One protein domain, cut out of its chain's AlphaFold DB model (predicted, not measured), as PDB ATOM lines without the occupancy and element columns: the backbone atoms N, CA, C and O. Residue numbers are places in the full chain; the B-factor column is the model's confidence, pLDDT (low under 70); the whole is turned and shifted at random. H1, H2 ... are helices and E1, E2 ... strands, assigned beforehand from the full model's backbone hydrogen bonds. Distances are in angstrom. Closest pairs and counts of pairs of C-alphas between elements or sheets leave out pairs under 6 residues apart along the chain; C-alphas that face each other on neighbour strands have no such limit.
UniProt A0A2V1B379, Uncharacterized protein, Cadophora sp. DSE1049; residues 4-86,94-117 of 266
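What this domain is: This is residues 4 to 86 and 94 to 117 of the 266 residues of an uncharacterized protein of Cadophora sp. DSE1049 (UniProt A0A2V1B379). Two loosely joined lobes make this model: the E1-E2 hairpin with little H1 near its base, and, beyond residues 40 to 49, three spread helices, H2, H3 and H4. The 107 printed residues hold, in order, two antiparallel strands and four helices, class mixed. The whole is only just loose, close to extended, with radius of gyration of the C-alphas 19.2 A and spans 52 by 37 by 30 A.

How they stand to each other: Start at E1, residues 9 to 15; N 10 and O 25 of E2, residues 20 to 26, are within hydrogen-bond range, 2.8 A. Closest between E1 and H1, residues 35 to 39, are C-alphas 10 and 35, 5.9 A. H4, residues 100 to 116, is close but not clearly touching to H2, residues 50 to 60 (C-alphas 57 and 111, 7.9 A, steep tilt of 65 degrees), and to H3, residues 73 to 80 (C-alphas 78 and 100, 6.5 A, shallow tilt of 31 degrees), running opposite ways to both. In the four helices every O i to N i+4 pair is within range.

Where its parts are: Find C-alpha 9 at (220.842, 164.338, 221.158); E1 runs 19.5 A. H4 runs 24.4 A to C-alpha 116 at (236.983, 160.979, 215.126).

The domain as a whole: Look at the long link from H2 to H3: residues 65 to 72 are under pLDDT 70. Residues 87 to 93 are cut out, C-alphas 86 and 94 being 12.6 A apart.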
ATOM      1  N   PHE A   4     230.751 165.775 228.799       87.81
ATOM      2  CA  PHE A   4     229.643 164.846 228.921       87.81
ATOM      3  C   PHE A   4     229.121 164.506 227.534       87.81
ATOM      4  O   PHE A   4     229.024 165.383 226.676       87.81
ATOM      5  N   LEU A   5     228.770 163.242 227.335       87.88
ATOM      6  CA  LEU A   5     227.947 162.822 226.218       87.88
ATOM      7  C   LEU A   5     226.480 163.008 226.611       87.88
ATOM      8  O   LEU A   5     226.030 162.443 227.614       87.88
ATOM      9  N   SER A   6     225.756 163.805 225.828       89.75
ATOM     10  CA  SER A   6     224.322 164.014 226.016       89.75
ATOM     11  C   SER A   6     223.527 162.855 225.400       89.75
ATOM     12  O   SER A   6     223.728 162.566 224.219       89.75
ATOM     13  N   PRO A   7     222.639 162.178 226.156       89.25
ATOM     14  CA  PRO A   7     221.789 161.120 225.617       89.25
ATOM     15  C   PRO A   7     220.615 161.678 224.794       89.25
ATOM     16  O   PRO A   7     220.124 160.989 223.905       89.25
ATOM     17  N   ASP A   8     220.202 162.922 225.035       90.88
ATOM     18  CA  ASP A   8     219.013 163.542 224.428       90.88
ATOM     19  C   ASP A   8     219.318 164.235 223.093       90.88
ATOM     20  O   ASP A   8     218.634 165.172 222.689       90.88
ATOM     21  N   CYS A   9     220.386 163.798 222.427       91.06
ATOM     22  CA  CYS A   9     220.842 164.338 221.158       91.06
ATOM     23  C   CYS A   9     220.936 163.237 220.101       91.06
ATOM     24  O   CYS A   9     221.304 162.093 220.397       91.06
ATOM     25  N   SER A  10     220.661 163.605 218.855       91.56
ATOM     26  CA  SER A  10     220.961 162.838 217.652       91.56
ATOM     27  C   SER A  10     221.774 163.695 216.678       91.56
ATOM     28  O   SER A  10     221.811 164.924 216.768       91.56
ATOM     29  N   THR A  11     222.487 163.049 215.759       90.69
ATOM     30  CA  THR A  11     223.194 163.742 214.676       90.69
ATOM     31  C   THR A  11     222.429 163.512 213.390       90.69
ATOM     32  O   THR A  11     222.229 162.364 212.991       90.69
ATOM     33  N   ARG A  12     222.009 164.596 212.739       91.88
ATOM     34  CA  ARG A  12     221.338 164.542 211.443       91.88
ATOM     35  C   ARG A  12     222.305 165.019 210.380       91.88
ATOM     36  O   ARG A  12     222.921 166.074 210.503       91.88
ATOM     37  N   GLN A  13     222.454 164.199 209.353       91.31
ATOM     38  CA  GLN A  13     223.273 164.507 208.198       91.31
ATOM     39  C   GLN A  13     222.363 164.533 206.980       91.31
ATOM     40  O   GLN A  13     221.809 163.503 206.601       91.31
ATOM     41  N   ASN A  14     222.215 165.708 206.378       92.00
ATOM     42  CA  ASN A  14     221.489 165.861 205.130       92.00
ATOM     43  C   ASN A  14     222.497 166.029 203.993       92.00
ATOM     44  O   ASN A  14     223.354 166.912 204.039       92.00
ATOM     45  N   ILE A  15     222.425 165.149 202.999       90.88
ATOM     46  CA  ILE A  15     223.300 165.169 201.827       90.88
ATOM     47  C   ILE A  15     222.410 165.334 200.605       90.88
ATOM     48  O   ILE A  15     221.605 164.461 200.282       90.88
ATOM     49  N   THR A  16     222.592 166.443 199.906       87.94
ATOM     50  CA  THR A  16     221.979 166.714 198.607       87.94
ATOM     51  C   THR A  16     223.075 166.857 197.548       87.94
ATOM     52  O   THR A  16     224.263 166.841 197.860       87.94
ATOM     53  N   LEU A  17     222.692 166.992 196.276       84.94
ATOM     54  CA  LEU A  17     223.648 167.161 195.170       84.94
ATOM     55  C   LEU A  17     224.556 168.393 195.323       84.94
ATOM     56  O   LEU A  17     225.689 168.364 194.850       84.94
ATOM     57  N   SER A  18     224.065 169.453 195.966       89.75
ATOM     58  CA  SER A  18     224.761 170.747 196.050       89.75
ATOM     59  C   SER A  18     225.036 171.209 197.479       89.75
ATOM     60  O   SER A  18     225.800 172.152 197.664       89.75
ATOM     61  N   ASP A  19     224.405 170.587 198.471       90.19
ATOM     62  CA  ASP A  19     224.469 171.008 199.866       90.19
ATOM     63  C   ASP A  19     224.652 169.808 200.795       90.19
ATOM     64  O   ASP A  19     224.084 168.732 200.578       90.19
ATOM     65  N   HIS A  20     225.449 170.009 201.836       90.62
ATOM     66  CA  HIS A  20     225.737 169.027 202.865       90.62
ATOM     67  C   HIS A  20     225.683 169.717 204.220       90.62
ATOM     68  O   HIS A  20     226.491 170.595 204.520       90.62
ATOM     69  N   THR A  21     224.742 169.289 205.054       92.00
ATOM     70  CA  THR A  21     224.576 169.827 206.399       92.00
ATOM     71  C   THR A  21     224.720 168.718 207.431       92.00
ATOM     72  O   THR A  21     224.266 167.585 207.244       92.00
ATOM     73  N   ILE A  22     225.413 169.041 208.522       90.31
ATOM     74  CA  ILE A  22     225.504 168.207 209.719       90.31
ATOM     75  C   ILE A  22     225.017 169.063 210.876       90.31
ATOM     76  O   ILE A  22     225.595 170.111 211.161       90.31
ATOM     77  N   GLU A  23     223.975 168.599 211.548       91.62
ATOM     78  CA  GLU A  23     223.402 169.266 212.709       91.62
ATOM     79  C   GLU A  23     223.310 168.304 213.895       91.62
ATOM     80  O   GLU A  23     223.104 167.094 213.750       91.62
ATOM     81  N   ALA A  24     223.488 168.858 215.092       90.94
ATOM     82  CA  ALA A  24     223.160 168.176 216.332       90.94
ATOM     83  C   ALA A  24     221.725 168.561 216.706       90.94
ATOM     84  O   ALA A  24     221.460 169.720 217.022       90.94
ATOM     85  N   HIS A  25     220.813 167.595 216.651       92.62
ATOM     86  CA  HIS A  25     219.418 167.771 217.043       92.62
ATOM     87  C   HIS A  25     219.268 167.323 218.493       92.62
ATOM     88  O   HIS A  25     219.448 166.145 218.794       92.62
ATOM     89  N   CYS A  26     219.012 168.259 219.404       91.75
ATOM     90  CA  CYS A  26     218.982 168.015 220.846       91.75
ATOM     91  C   CYS A  26     217.706 168.584 221.475       91.75
ATOM     92  O   CYS A  26     217.105 169.500 220.923       91.75
ATOM     93  N   GLU A  27     217.356 168.087 222.666       86.00
ATOM     94  CA  GLU A  27     216.270 168.623 223.513       86.00
ATOM     95  C   GLU A  27     214.859 168.498 222.904       86.00
ATOM     96  O   GLU A  27     213.924 169.174 223.328       86.00
ATOM     97  N   ASP A  28     214.689 167.585 221.948       88.31
ATOM     98  CA  ASP A  28     213.401 167.276 221.331       88.31
ATOM     99  C   ASP A  28     212.811 165.979 221.918       88.31
ATOM    100  O   ASP A  28     213.362 164.892 221.698       88.31
ATOM    101  N   PRO A  29     211.693 166.050 222.667       84.25
ATOM    102  CA  PRO A  29     211.061 164.872 223.245       84.25
ATOM    103  C   PRO A  29     210.422 163.954 222.194       84.25
ATOM    104  O   PRO A  29     210.159 162.796 222.507       84.25
ATOM    105  N   GLU A  30     210.190 164.405 220.964       87.69
ATOM    106  CA  GLU A  30     209.618 163.575 219.898       87.69
ATOM    107  C   GLU A  30     210.699 162.863 219.065       87.69
ATOM    108  O   GLU A  30     210.391 161.968 218.277       87.69
ATOM    109  N   ASP A  31     211.987 163.162 219.274       87.62
ATOM    110  CA  ASP A  31     213.063 162.565 218.479       87.62
ATOM    111  C   ASP A  31     213.331 161.096 218.860       87.62
ATOM    112  O   ASP A  31     213.931 160.753 219.888       87.62
ATOM    113  N   GLU A  32     212.862 160.172 218.021       87.38
ATOM    114  CA  GLU A  32     213.071 158.726 218.174       87.38
ATOM    115  C   GLU A  32     214.538 158.303 217.961       87.38
ATOM    116  O   GLU A  32     214.954 157.225 218.398       87.38
ATOM    117  N   TYR A  33     215.341 159.147 217.308       88.31
ATOM    118  CA  TYR A  33     216.726 158.841 216.946       88.31
ATOM    119  C   TYR A  33     217.750 159.282 217.996       88.31
ATOM    120  O   TYR A  33     218.953 159.123 217.780       88.31
ATOM    121  N   THR A  34     217.296 159.797 219.139       89.94
ATOM    122  CA  THR A  34     218.175 160.186 220.248       89.94
ATOM    123  C   THR A  34     219.063 159.028 220.701       89.94
ATOM    124  O   THR A  34     218.637 157.869 220.818       89.94
ATOM    125  N   TYR A  35     220.326 159.349 220.996       88.12
ATOM    126  CA  TYR A  35     221.322 158.366 221.422       88.12
ATOM    127  C   TYR A  35     220.861 157.571 222.653       88.12
ATOM    128  O   TYR A  35     221.093 156.361 222.744       88.12
ATOM    129  N   GLY A  36     220.165 158.238 223.576       88.38
ATOM    130  CA  GLY A  36     219.602 157.671 224.793       88.38
ATOM    131  C   GLY A  36     218.532 156.618 224.542       88.38
ATOM    132  O   GLY A  36     218.567 155.561 225.171       88.38
ATOM    133  N   ARG A  37     217.635 156.839 223.573       87.44
ATOM    134  CA  ARG A  37     216.597 155.861 223.207       87.44
ATOM    135  C   ARG A  37     217.185 154.623 222.547       87.44
ATOM    136  O   ARG A  37     216.812 153.512 222.909       87.44
ATOM    137  N   LYS A  38     218.133 154.791 221.620       86.44
ATOM    138  CA  LYS A  38     218.741 153.654 220.906       86.44
ATOM    139  C   LYS A  38     219.690 152.826 221.785       86.44
ATOM    140  O   LYS A  38     219.828 151.632 221.542       86.44
ATOM    141  N   ASN A  39     220.307 153.424 222.810       85.81
ATOM    142  CA  ASN A  39     221.263 152.750 223.702       85.81
ATOM    143  C   ASN A  39     220.764 152.563 225.149       85.81
ATOM    144  O   ASN A  39     221.553 152.185 226.013       85.81
ATOM    145  N   ASN A  40     219.479 152.811 225.430       84.69
ATOM    146  CA  ASN A  40     218.876 152.739 226.770       84.69
ATOM    147  C   ASN A  40     219.608 153.569 227.847       84.69
ATOM    148  O   ASN A  40     219.749 153.144 228.995       84.69
ATOM    149  N   LEU A  41     220.056 154.776 227.497       84.00
ATOM    150  CA  LEU A  41     220.690 155.713 228.425       84.00
ATOM    151  C   LEU A  41     219.715 156.821 228.818       84.00
ATOM    152  O   LEU A  41     219.119 157.464 227.961       84.00
ATOM    153  N   ARG A  42     219.589 157.069 230.125       76.81
ATOM    154  CA  ARG A  42     218.726 158.126 230.690       76.81
ATOM    155  C   ARG A  42     219.496 159.307 231.275       76.81
ATOM    156  O   ARG A  42     218.895 160.239 231.796       76.81
ATOM    157  N   SER A  43     220.822 159.242 231.303       82.88
ATOM    158  CA  SER A  43     221.649 160.249 231.967       82.88
ATOM    159  C   SER A  43     222.917 160.510 231.180       82.88
ATOM    160  O   SER A  43     223.401 159.647 230.447       82.88
ATOM    161  N   GLN A  44     223.446 161.718 231.354       84.19
ATOM    162  CA  GLN A  44     224.692 162.143 230.738       84.19
ATOM    163  C   GLN A  44     225.845 161.230 231.149       84.19
ATOM    164  O   GLN A  44     226.047 160.950 232.333       84.19
ATOM    165  N   VAL A  45     226.622 160.792 230.160       84.94
ATOM    166  CA  VAL A  45     227.798 159.953 230.396       84.94
ATOM    167  C   VAL A  45     229.011 160.861 230.517       84.94
ATOM    168  O   VAL A  45     229.324 161.623 229.605       84.94
ATOM    169  N   LEU A  46     229.701 160.804 231.657       86.62
ATOM    170  CA  LEU A  46     230.951 161.535 231.846       86.62
ATOM    171  C   LEU A  46     232.026 160.939 230.933       86.62
ATOM    172  O   LEU A  46     232.319 159.750 231.025       86.62
ATOM    173  N   VAL A  47     232.660 161.776 230.115       84.88
ATOM    174  CA  VAL A  47     233.797 161.356 229.290       84.88
ATOM    175  C   VAL A  47     235.045 161.289 230.178       84.88
ATOM    176  O   VAL A  47     235.513 162.333 230.663       84.88
ATOM    177  N   PRO A  48     235.603 160.091 230.430       81.56
ATOM    178  CA  PRO A  48     236.789 159.961 231.258       81.56
ATOM    179  C   PRO A  48     237.998 160.571 230.537       81.56
ATOM    180  O   PRO A  48     238.052 160.650 229.313       81.56
ATOM    181  N   TYR A  49     238.981 161.042 231.304       83.62
ATOM    182  CA  TYR A  49     240.260 161.556 230.788       83.62
ATOM    183  C   TYR A  49     240.202 162.767 229.841       83.62
ATOM    184  O   TYR A  49     241.256 163.209 229.386       83.62
ATOM    185  N   TYR A  50     239.042 163.404 229.634       85.25
ATOM    186  CA  TYR A  50     238.923 164.615 228.805       85.25
ATOM    187  C   TYR A  50     239.944 165.703 229.176       85.25
ATOM    188  O   TYR A  50     240.568 166.320 228.317       85.25
ATOM    189  N   ARG A  51     240.180 165.904 230.481       88.44
ATOM    190  CA  ARG A  51     241.182 166.866 230.963       88.44
ATOM    191  C   ARG A  51     242.599 166.505 230.508       88.44
ATOM    192  O   ARG A  51     243.356 167.408 230.171       88.44
ATOM    193  N   SER A  52     242.946 165.218 230.513       88.31
ATOM    194  CA  SER A  52     244.262 164.736 230.084       88.31
ATOM    195  C   SER A  52     244.446 164.921 228.576       88.31
ATOM    196  O   SER A  52     245.470 165.458 228.148       88.31
ATOM    197  N   VAL A  53     243.419 164.598 227.784       87.56
ATOM    198  CA  VAL A  53     243.404 164.826 226.331       87.56
ATOM    199  C   VAL A  53     243.579 166.313 226.014       87.56
ATOM    200  O   VAL A  53     244.483 166.678 225.265       87.56
ATOM    201  N   MET A  54     242.797 167.186 226.654       87.00
ATOM    202  CA  MET A  54     242.897 168.635 226.459       87.00
ATOM    203  C   MET A  54     244.263 169.183 226.899       87.00
ATOM    204  O   MET A  54     244.837 170.030 226.221       87.00
ATOM    205  N   SER A  55     244.828 168.679 228.004       89.00
ATOM    206  CA  SER A  55     246.173 169.080 228.434       89.00
ATOM    207  C   SER A  55     247.260 168.630 227.457       89.00
ATOM    208  O   SER A  55     248.174 169.397 227.171       89.00
ATOM    209  N   SER A  56     247.132 167.429 226.889       88.12
ATOM    210  CA  SER A  56     248.083 166.895 225.910       88.12
ATOM    211  C   SER A  56     248.009 167.669 224.600       88.12
ATOM    212  O   SER A  56     249.042 168.017 224.031       88.12
ATOM    213  N   TRP A  57     246.799 168.019 224.155       88.44
ATOM    214  CA  TRP A  57     246.595 168.919 223.022       88.44
ATOM    215  C   TRP A  57     247.238 170.285 223.279       88.44
ATOM    216  O   TRP A  57     248.044 170.729 222.466       88.44
ATOM    217  N   ALA A  58     246.981 170.900 224.439       86.62
ATOM    218  CA  ALA A  58     247.538 172.207 224.785       86.62
ATOM    219  C   ALA A  58     249.079 172.217 224.815       86.62
ATOM    220  O   ALA A  58     249.706 173.169 224.344       86.62
ATOM    221  N   VAL A  59     249.697 171.148 225.328       84.62
ATOM    222  CA  VAL A  59     251.157 170.963 225.295       84.62
ATOM    223  C   VAL A  59     251.655 170.742 223.865       84.62
ATOM    224  O   VAL A  59     252.655 171.345 223.480       84.62
ATOM    225  N   SER A  60     250.941 169.955 223.055       82.75
ATOM    226  CA  SER A  60     251.302 169.685 221.653       82.75
ATOM    227  C   SER A  60     251.314 170.956 220.805       82.75
ATOM    228  O   SER A  60     252.157 171.106 219.925       82.75
ATOM    229  N   ILE A  61     250.428 171.907 221.110       83.38
ATOM    230  CA  ILE A  61     250.394 173.217 220.451       83.38
ATOM    231  C   ILE A  61     251.250 174.277 221.159       83.38
ATOM    232  O   ILE A  61     251.229 175.444 220.778       83.38
ATOM    233  N   SER A  62     252.046 173.870 222.156       80.38
ATOM    234  CA  SER A  62     253.020 174.717 222.856       80.38
ATOM    235  C   SER A  62     252.416 175.940 223.568       80.38
ATOM    236  O   SER A  62     253.102 176.944 223.766       80.38
ATOM    237  N   LEU A  63     251.158 175.858 224.026       75.06
ATOM    238  CA  LEU A  63     250.479 176.960 224.733       75.06
ATOM    239  C   LEU A  63     251.188 177.393 226.032       75.06
ATOM    240  O   LEU A  63     250.979 178.509 226.493       75.06
ATOM    241  N   ASN A  64     252.022 176.531 226.624       71.38
ATOM    242  CA  ASN A  64     252.687 176.784 227.909       71.38
ATOM    243  C   ASN A  64     254.165 177.211 227.790       71.38
ATOM    244  O   ASN A  64     254.802 177.490 228.801       71.38
ATOM    245  N   THR A  65     254.753 177.224 226.588       66.25
ATOM    246  CA  THR A  65     256.217 177.373 226.440       66.25
ATOM    247  C   THR A  65     256.660 178.753 225.949       66.25
ATOM    248  O   THR A  65     257.852 179.063 225.977       66.25
ATOM    249  N   GLY A  66     255.731 179.606 225.508       62.16
ATOM    250  CA  GLY A  66     256.046 180.937 224.974       62.16
ATOM    251  C   GLY A  66     257.080 180.908 223.834       62.16
ATOM    252  O   GLY A  66     257.235 179.901 223.143       62.16
ATOM    253  N   ILE A  67     257.823 182.008 223.660       60.66
ATOM    254  CA  ILE A  67     258.862 182.175 222.616       60.66
ATOM    255  C   ILE A  67     260.153 181.384 222.944       60.66
ATOM    256  O   ILE A  67     261.079 181.331 222.142       60.66
ATOM    257  N   SER A  68     260.233 180.727 224.108       63.53
ATOM    258  CA  SER A  68     261.466 180.073 224.579       63.53
ATOM    259  C   SER A  68     261.863 178.805 223.804       63.53
ATOM    260  O   SER A  68     263.014 178.383 223.881       63.53
ATOM    261  N   ASN A  69     260.952 178.226 223.011       59.59
ATOM    262  CA  ASN A  69     261.226 177.046 222.192       59.59
ATOM    263  C   ASN A  69     261.551 177.424 220.739       59.59
ATOM    264  O   ASN A  69     260.673 177.824 219.976       59.59
ATOM    265  N   ALA A  70     262.803 177.198 220.329       53.75
ATOM    266  CA  ALA A  70     263.323 177.536 218.999       53.75
ATOM    267  C   ALA A  70     262.660 176.781 217.823       53.75
ATOM    268  O   ALA A  70     262.850 177.169 216.674       53.75
ATOM    269  N   ASN A  71     261.875 175.728 218.090       56.62
ATOM    270  CA  ASN A  71     261.274 174.866 217.064       56.62
ATOM    271  C   ASN A  71     259.729 174.849 217.077       56.62
ATOM    272  O   ASN A  71     259.118 173.924 216.551       56.62
ATOM    273  N   SER A  72     259.077 175.843 217.697       68.06
ATOM    274  CA  SER A  72     257.606 175.909 217.755       68.06
ATOM    275  C   SER A  72     257.055 177.019 216.857       68.06
ATOM    276  O   SER A  72     256.790 178.145 217.284       68.06
ATOM    277  N   THR A  73     256.884 176.698 215.573       77.12
ATOM    278  CA  THR A  73     256.276 177.593 214.568       77.12
ATOM    279  C   THR A  73     254.853 178.012 214.948       77.12
ATOM    280  O   THR A  73     254.458 179.152 214.707       77.12
ATOM    281  N   LEU A  74     254.114 177.115 215.602       80.94
ATOM    282  CA  LEU A  74     252.734 177.311 216.028       80.94
ATOM    283  C   LEU A  74     252.608 178.265 217.221       80.94
ATOM    284  O   LEU A  74     251.772 179.162 217.188       80.94
ATOM    285  N   ALA A  75     253.481 178.150 218.230       81.44
ATOM    286  CA  ALA A  75     253.516 179.107 219.341       81.44
ATOM    287  C   ALA A  75     253.846 180.523 218.852       81.44
ATOM    288  O   ALA A  75     253.244 181.493 219.313       81.44
ATOM    289  N   ARG A  76     254.755 180.649 217.874       80.69
ATOM    290  CA  ARG A  76     255.076 181.939 217.251       80.69
ATOM    291  C   ARG A  76     253.865 182.532 216.530       80.69
ATOM    292  O   ARG A  76     253.574 183.707 216.726       80.69
ATOM    293  N   LEU A  77     253.142 181.727 215.752       85.00
ATOM    294  CA  LEU A  77     251.925 182.166 215.065       85.00
ATOM    295  C   LEU A  77     250.837 182.605 216.061       85.00
ATOM    296  O   LEU A  77     250.273 183.683 215.915       85.00
ATOM    297  N   LEU A  78     250.604 181.827 217.123       86.81
ATOM    298  CA  LEU A  78     249.655 182.185 218.182       86.81
ATOM    299  C   LEU A  78     250.067 183.467 218.921       86.81
ATOM    300  O   LEU A  78     249.213 184.287 219.242       86.81
ATOM    301  N   SER A  79     251.367 183.693 219.134       83.75
ATOM    302  CA  SER A  79     251.858 184.918 219.779       83.75
ATOM    303  C   SER A  79     251.649 186.181 218.938       83.75
ATOM    304  O   SER A  79     251.466 187.256 219.500       83.75
ATOM    305  N   GLN A  80     251.612 186.057 217.607       84.69
ATOM    306  CA  GLN A  80     251.305 187.169 216.698       84.69
ATOM    307  C   GLN A  80     249.820 187.560 216.715       84.69
ATOM    308  O   GLN A  80     249.475 188.646 216.263       84.69
ATOM    309  N   LEU A  81     248.953 186.686 217.234       86.81
ATOM    310  CA  LEU A  81     247.511 186.912 217.366       86.81
ATOM    311  C   LEU A  81     247.136 187.497 218.741       86.81
ATOM    312  O   LEU A  81     245.957 187.722 219.019       86.81
ATOM    313  N   ILE A  82     248.122 187.718 219.621       84.50
ATOM    314  CA  ILE A  82     247.920 188.405 220.899       84.50
ATOM    315  C   ILE A  82     247.615 189.875 220.611       84.50
ATOM    316  O   ILE A  82     248.275 190.510 219.791       84.50
ATOM    317  N   LEU A  83     246.604 190.409 221.295       83.69
ATOM    318  CA  LEU A  83     246.173 191.791 221.124       83.69
ATOM    319  C   LEU A  83     247.296 192.762 221.484       83.69
ATOM    320  O   LEU A  83     247.890 192.660 222.559       83.69
ATOM    321  N   ASP A  84     247.534 193.729 220.601       76.50
ATOM    322  CA  ASP A  84     248.408 194.853 220.904       76.50
ATOM    323  C   ASP A  84     247.677 195.814 221.853       76.50
ATOM    324  O   ASP A  84     246.515 196.172 221.630       76.50
ATOM    325  N   VAL A  85     248.334 196.198 222.947       80.75
ATOM    326  CA  VAL A  85     247.750 197.078 223.964       80.75
ATOM    327  C   VAL A  85     248.249 198.500 223.704       80.75
ATOM    328  O   VAL A  85     249.407 198.807 224.008       80.75
ATOM    329  N   PRO A  86     247.407 199.401 223.161       80.75
ATOM    330  CA  PRO A  86     247.842 200.755 222.868       80.75
ATOM    331  C   PRO A  86     248.108 201.529 224.164       80.75
ATOM    332  O   PRO A  86     247.391 201.404 225.155       80.75
ATOM    333  N   SER A  94     241.691 193.694 215.475       79.81
ATOM    334  CA  SER A  94     241.864 193.996 214.056       79.81
ATOM    335  C   SER A  94     240.875 193.173 213.229       79.81
ATOM    336  O   SER A  94     240.814 191.959 213.374       79.81
ATOM    337  N   ALA A  95     240.126 193.819 212.332       82.75
ATOM    338  CA  ALA A  95     239.195 193.137 211.426       82.75
ATOM    339  C   ALA A  95     239.898 192.369 210.287       82.75
ATOM    340  O   ALA A  95     239.268 191.588 209.584       82.75
ATOM    341  N   LEU A  96     241.197 192.615 210.079       85.75
ATOM    342  CA  LEU A  96     241.991 192.030 208.990       85.75
ATOM    343  C   LEU A  96     242.733 190.756 209.402       85.75
ATOM    344  O   LEU A  96     243.296 190.070 208.552       85.75
ATOM    345  N   THR A  97     242.774 190.453 210.697       86.56
ATOM    346  CA  THR A  97     243.483 189.294 211.243       86.56
ATOM    347  C   THR A  97     242.538 188.510 212.139       86.56
ATOM    348  O   THR A  97     241.832 189.138 212.928       86.56
ATOM    349  N   PRO A  98     242.541 187.168 212.078       89.75
ATOM    350  CA  PRO A  98     241.736 186.378 212.993       89.75
ATOM    351  C   PRO A  98     242.157 186.664 214.436       89.75
ATOM    352  O   PRO A  98     243.309 186.980 214.730       89.75
ATOM    353  N   SER A  99     241.214 186.545 215.351       89.75
ATOM    354  CA  SER A  99     241.492 186.571 216.777       89.75
ATOM    355  C   SER A  99     242.201 185.291 217.220       89.75
ATOM    356  O   SER A  99     242.073 184.223 216.611       89.75
ATOM    357  N   LEU A 100     242.904 185.362 218.353       89.25
ATOM    358  CA  LEU A 100     243.477 184.176 218.992       89.25
ATOM    359  C   LEU A 100     242.407 183.102 219.276       89.25
ATOM    360  O   LEU A 100     242.678 181.910 219.147       89.25
ATOM    361  N   ALA A 101     241.189 183.519 219.633       89.38
ATOM    362  CA  ALA A 101     240.075 182.615 219.898       89.38
ATOM    363  C   ALA A 101     239.614 181.876 218.631       89.38
ATOM    364  O   ALA A 101     239.405 180.665 218.675       89.38
ATOM    365  N   GLU A 102     239.513 182.573 217.496       90.88
ATOM    366  CA  GLU A 102     239.171 181.959 216.208       90.88
ATOM    367  C   GLU A 102     240.243 180.963 215.762       90.88
ATOM    368  O   GLU A 102     239.916 179.841 215.377       90.88
ATOM    369  N   ALA A 103     241.524 181.318 215.894       90.19
ATOM    370  CA  ALA A 103     242.620 180.409 215.570       90.19
ATOM    371  C   ALA A 103     242.586 179.132 216.433       90.19
ATOM    372  O   ALA A 103     242.683 178.021 215.908       90.19
ATOM    373  N   LEU A 104     242.382 179.269 217.750       90.19
ATOM    374  CA  LEU A 104     242.253 178.122 218.655       90.19
ATOM    375  C   LEU A 104     241.004 177.278 218.366       90.19
ATOM    376  O   LEU A 104     241.058 176.056 218.508       90.19
ATOM    377  N   SER A 105     239.905 177.901 217.934       90.94
ATOM    378  CA  SER A 105     238.682 177.205 217.519       90.94
ATOM    379  C   SER A 105     238.917 176.334 216.280       90.94
ATOM    380  O   SER A 105     238.580 175.152 216.265       90.94
ATOM    381  N   VAL A 106     239.596 176.865 215.260       91.31
ATOM    382  CA  VAL A 106     239.943 176.087 214.058       91.31
ATOM    383  C   VAL A 106     240.877 174.922 214.405       91.31
ATOM    384  O   VAL A 106     240.689 173.798 213.936       91.31
ATOM    385  N   MET A 107     241.864 175.154 215.272       89.75
ATOM    386  CA  MET A 107     242.791 174.106 215.703       89.75
ATOM    387  C   MET A 107     242.123 173.018 216.552       89.75
ATOM    388  O   MET A 107     242.495 171.848 216.445       89.75
ATOM    389  N   SER A 108     241.148 173.376 217.392       89.62
ATOM    390  CA  SER A 108     240.375 172.395 218.158       89.62
ATOM    391  C   SER A 108     239.452 171.586 217.243       89.62
ATOM    392  O   SER A 108     239.357 170.373 217.408       89.62
ATOM    393  N   CYS A 109     238.874 172.204 216.208       89.81
ATOM    394  CA  CYS A 109     238.109 171.506 215.174       89.81
ATOM    395  C   CYS A 109     238.970 170.467 214.434       89.81
ATOM    396  O   CYS A 109     238.565 169.315 214.280       89.81
ATOM    397  N   PHE A 110     240.204 170.823 214.061       88.62
ATOM    398  CA  PHE A 110     241.139 169.866 213.463       88.62
ATOM    399  C   PHE A 110     241.472 168.706 214.412       88.62
ATOM    400  O   PHE A 110     241.513 167.552 213.988       88.62
ATOM    401  N   MET A 111     241.669 168.992 215.703       88.19
ATOM    402  CA  MET A 111     241.882 167.962 216.721       88.19
ATOM    403  C   MET A 111     240.680 167.014 216.833       88.19
ATOM    404  O   MET A 111     240.877 165.801 216.825       88.19
ATOM    405  N   LEU A 112     239.455 167.542 216.864       87.69
ATOM    406  CA  LEU A 112     238.231 166.738 216.904       87.69
ATOM    407  C   LEU A 112     238.067 165.884 215.641       87.69
ATOM    408  O   LEU A 112     237.758 164.701 215.743       87.69
ATOM    409  N   SER A 113     238.342 166.449 214.463       90.31
ATOM    410  CA  SER A 113     238.290 165.727 213.187       90.31
ATOM    411  C   SER A 113     239.328 164.606 213.109       90.31
ATOM    412  O   SER A 113     239.029 163.515 212.637       90.31
ATOM    413  N   LYS A 114     240.551 164.830 213.603       89.19
ATOM    414  CA  LYS A 114     241.557 163.763 213.697       89.19
ATOM    415  C   LYS A 114     241.186 162.716 214.742       89.19
ATOM    416  O   LYS A 114     241.439 161.539 214.518       89.19
ATOM    417  N   GLY A 115     240.589 163.144 215.850       87.00
ATOM    418  CA  GLY A 115     240.142 162.270 216.928       87.00
ATOM    419  C   GLY A 115     238.929 161.413 216.575       87.00
ATOM    420  O   GLY A 115     238.740 160.390 217.217       87.00
ATOM    421  N   SER A 116     238.125 161.788 215.572       87.69
ATOM    422  CA  SER A 116     236.983 160.979 215.126       87.69
ATOM    423  C   SER A 116     237.383 159.819 214.209       87.69
ATOM    424  O   SER A 116     236.625 158.860 214.063       87.69
ATOM    425  N   ILE A 117     238.576 159.867 213.608       88.50
ATOM    426  CA  ILE A 117     239.083 158.786 212.760       88.50
ATOM    427  C   ILE A 117     239.408 157.577 213.640       88.50
ATOM    428  O   ILE A 117     240.180 157.687 214.588       88.50
TER     429      ILE A 117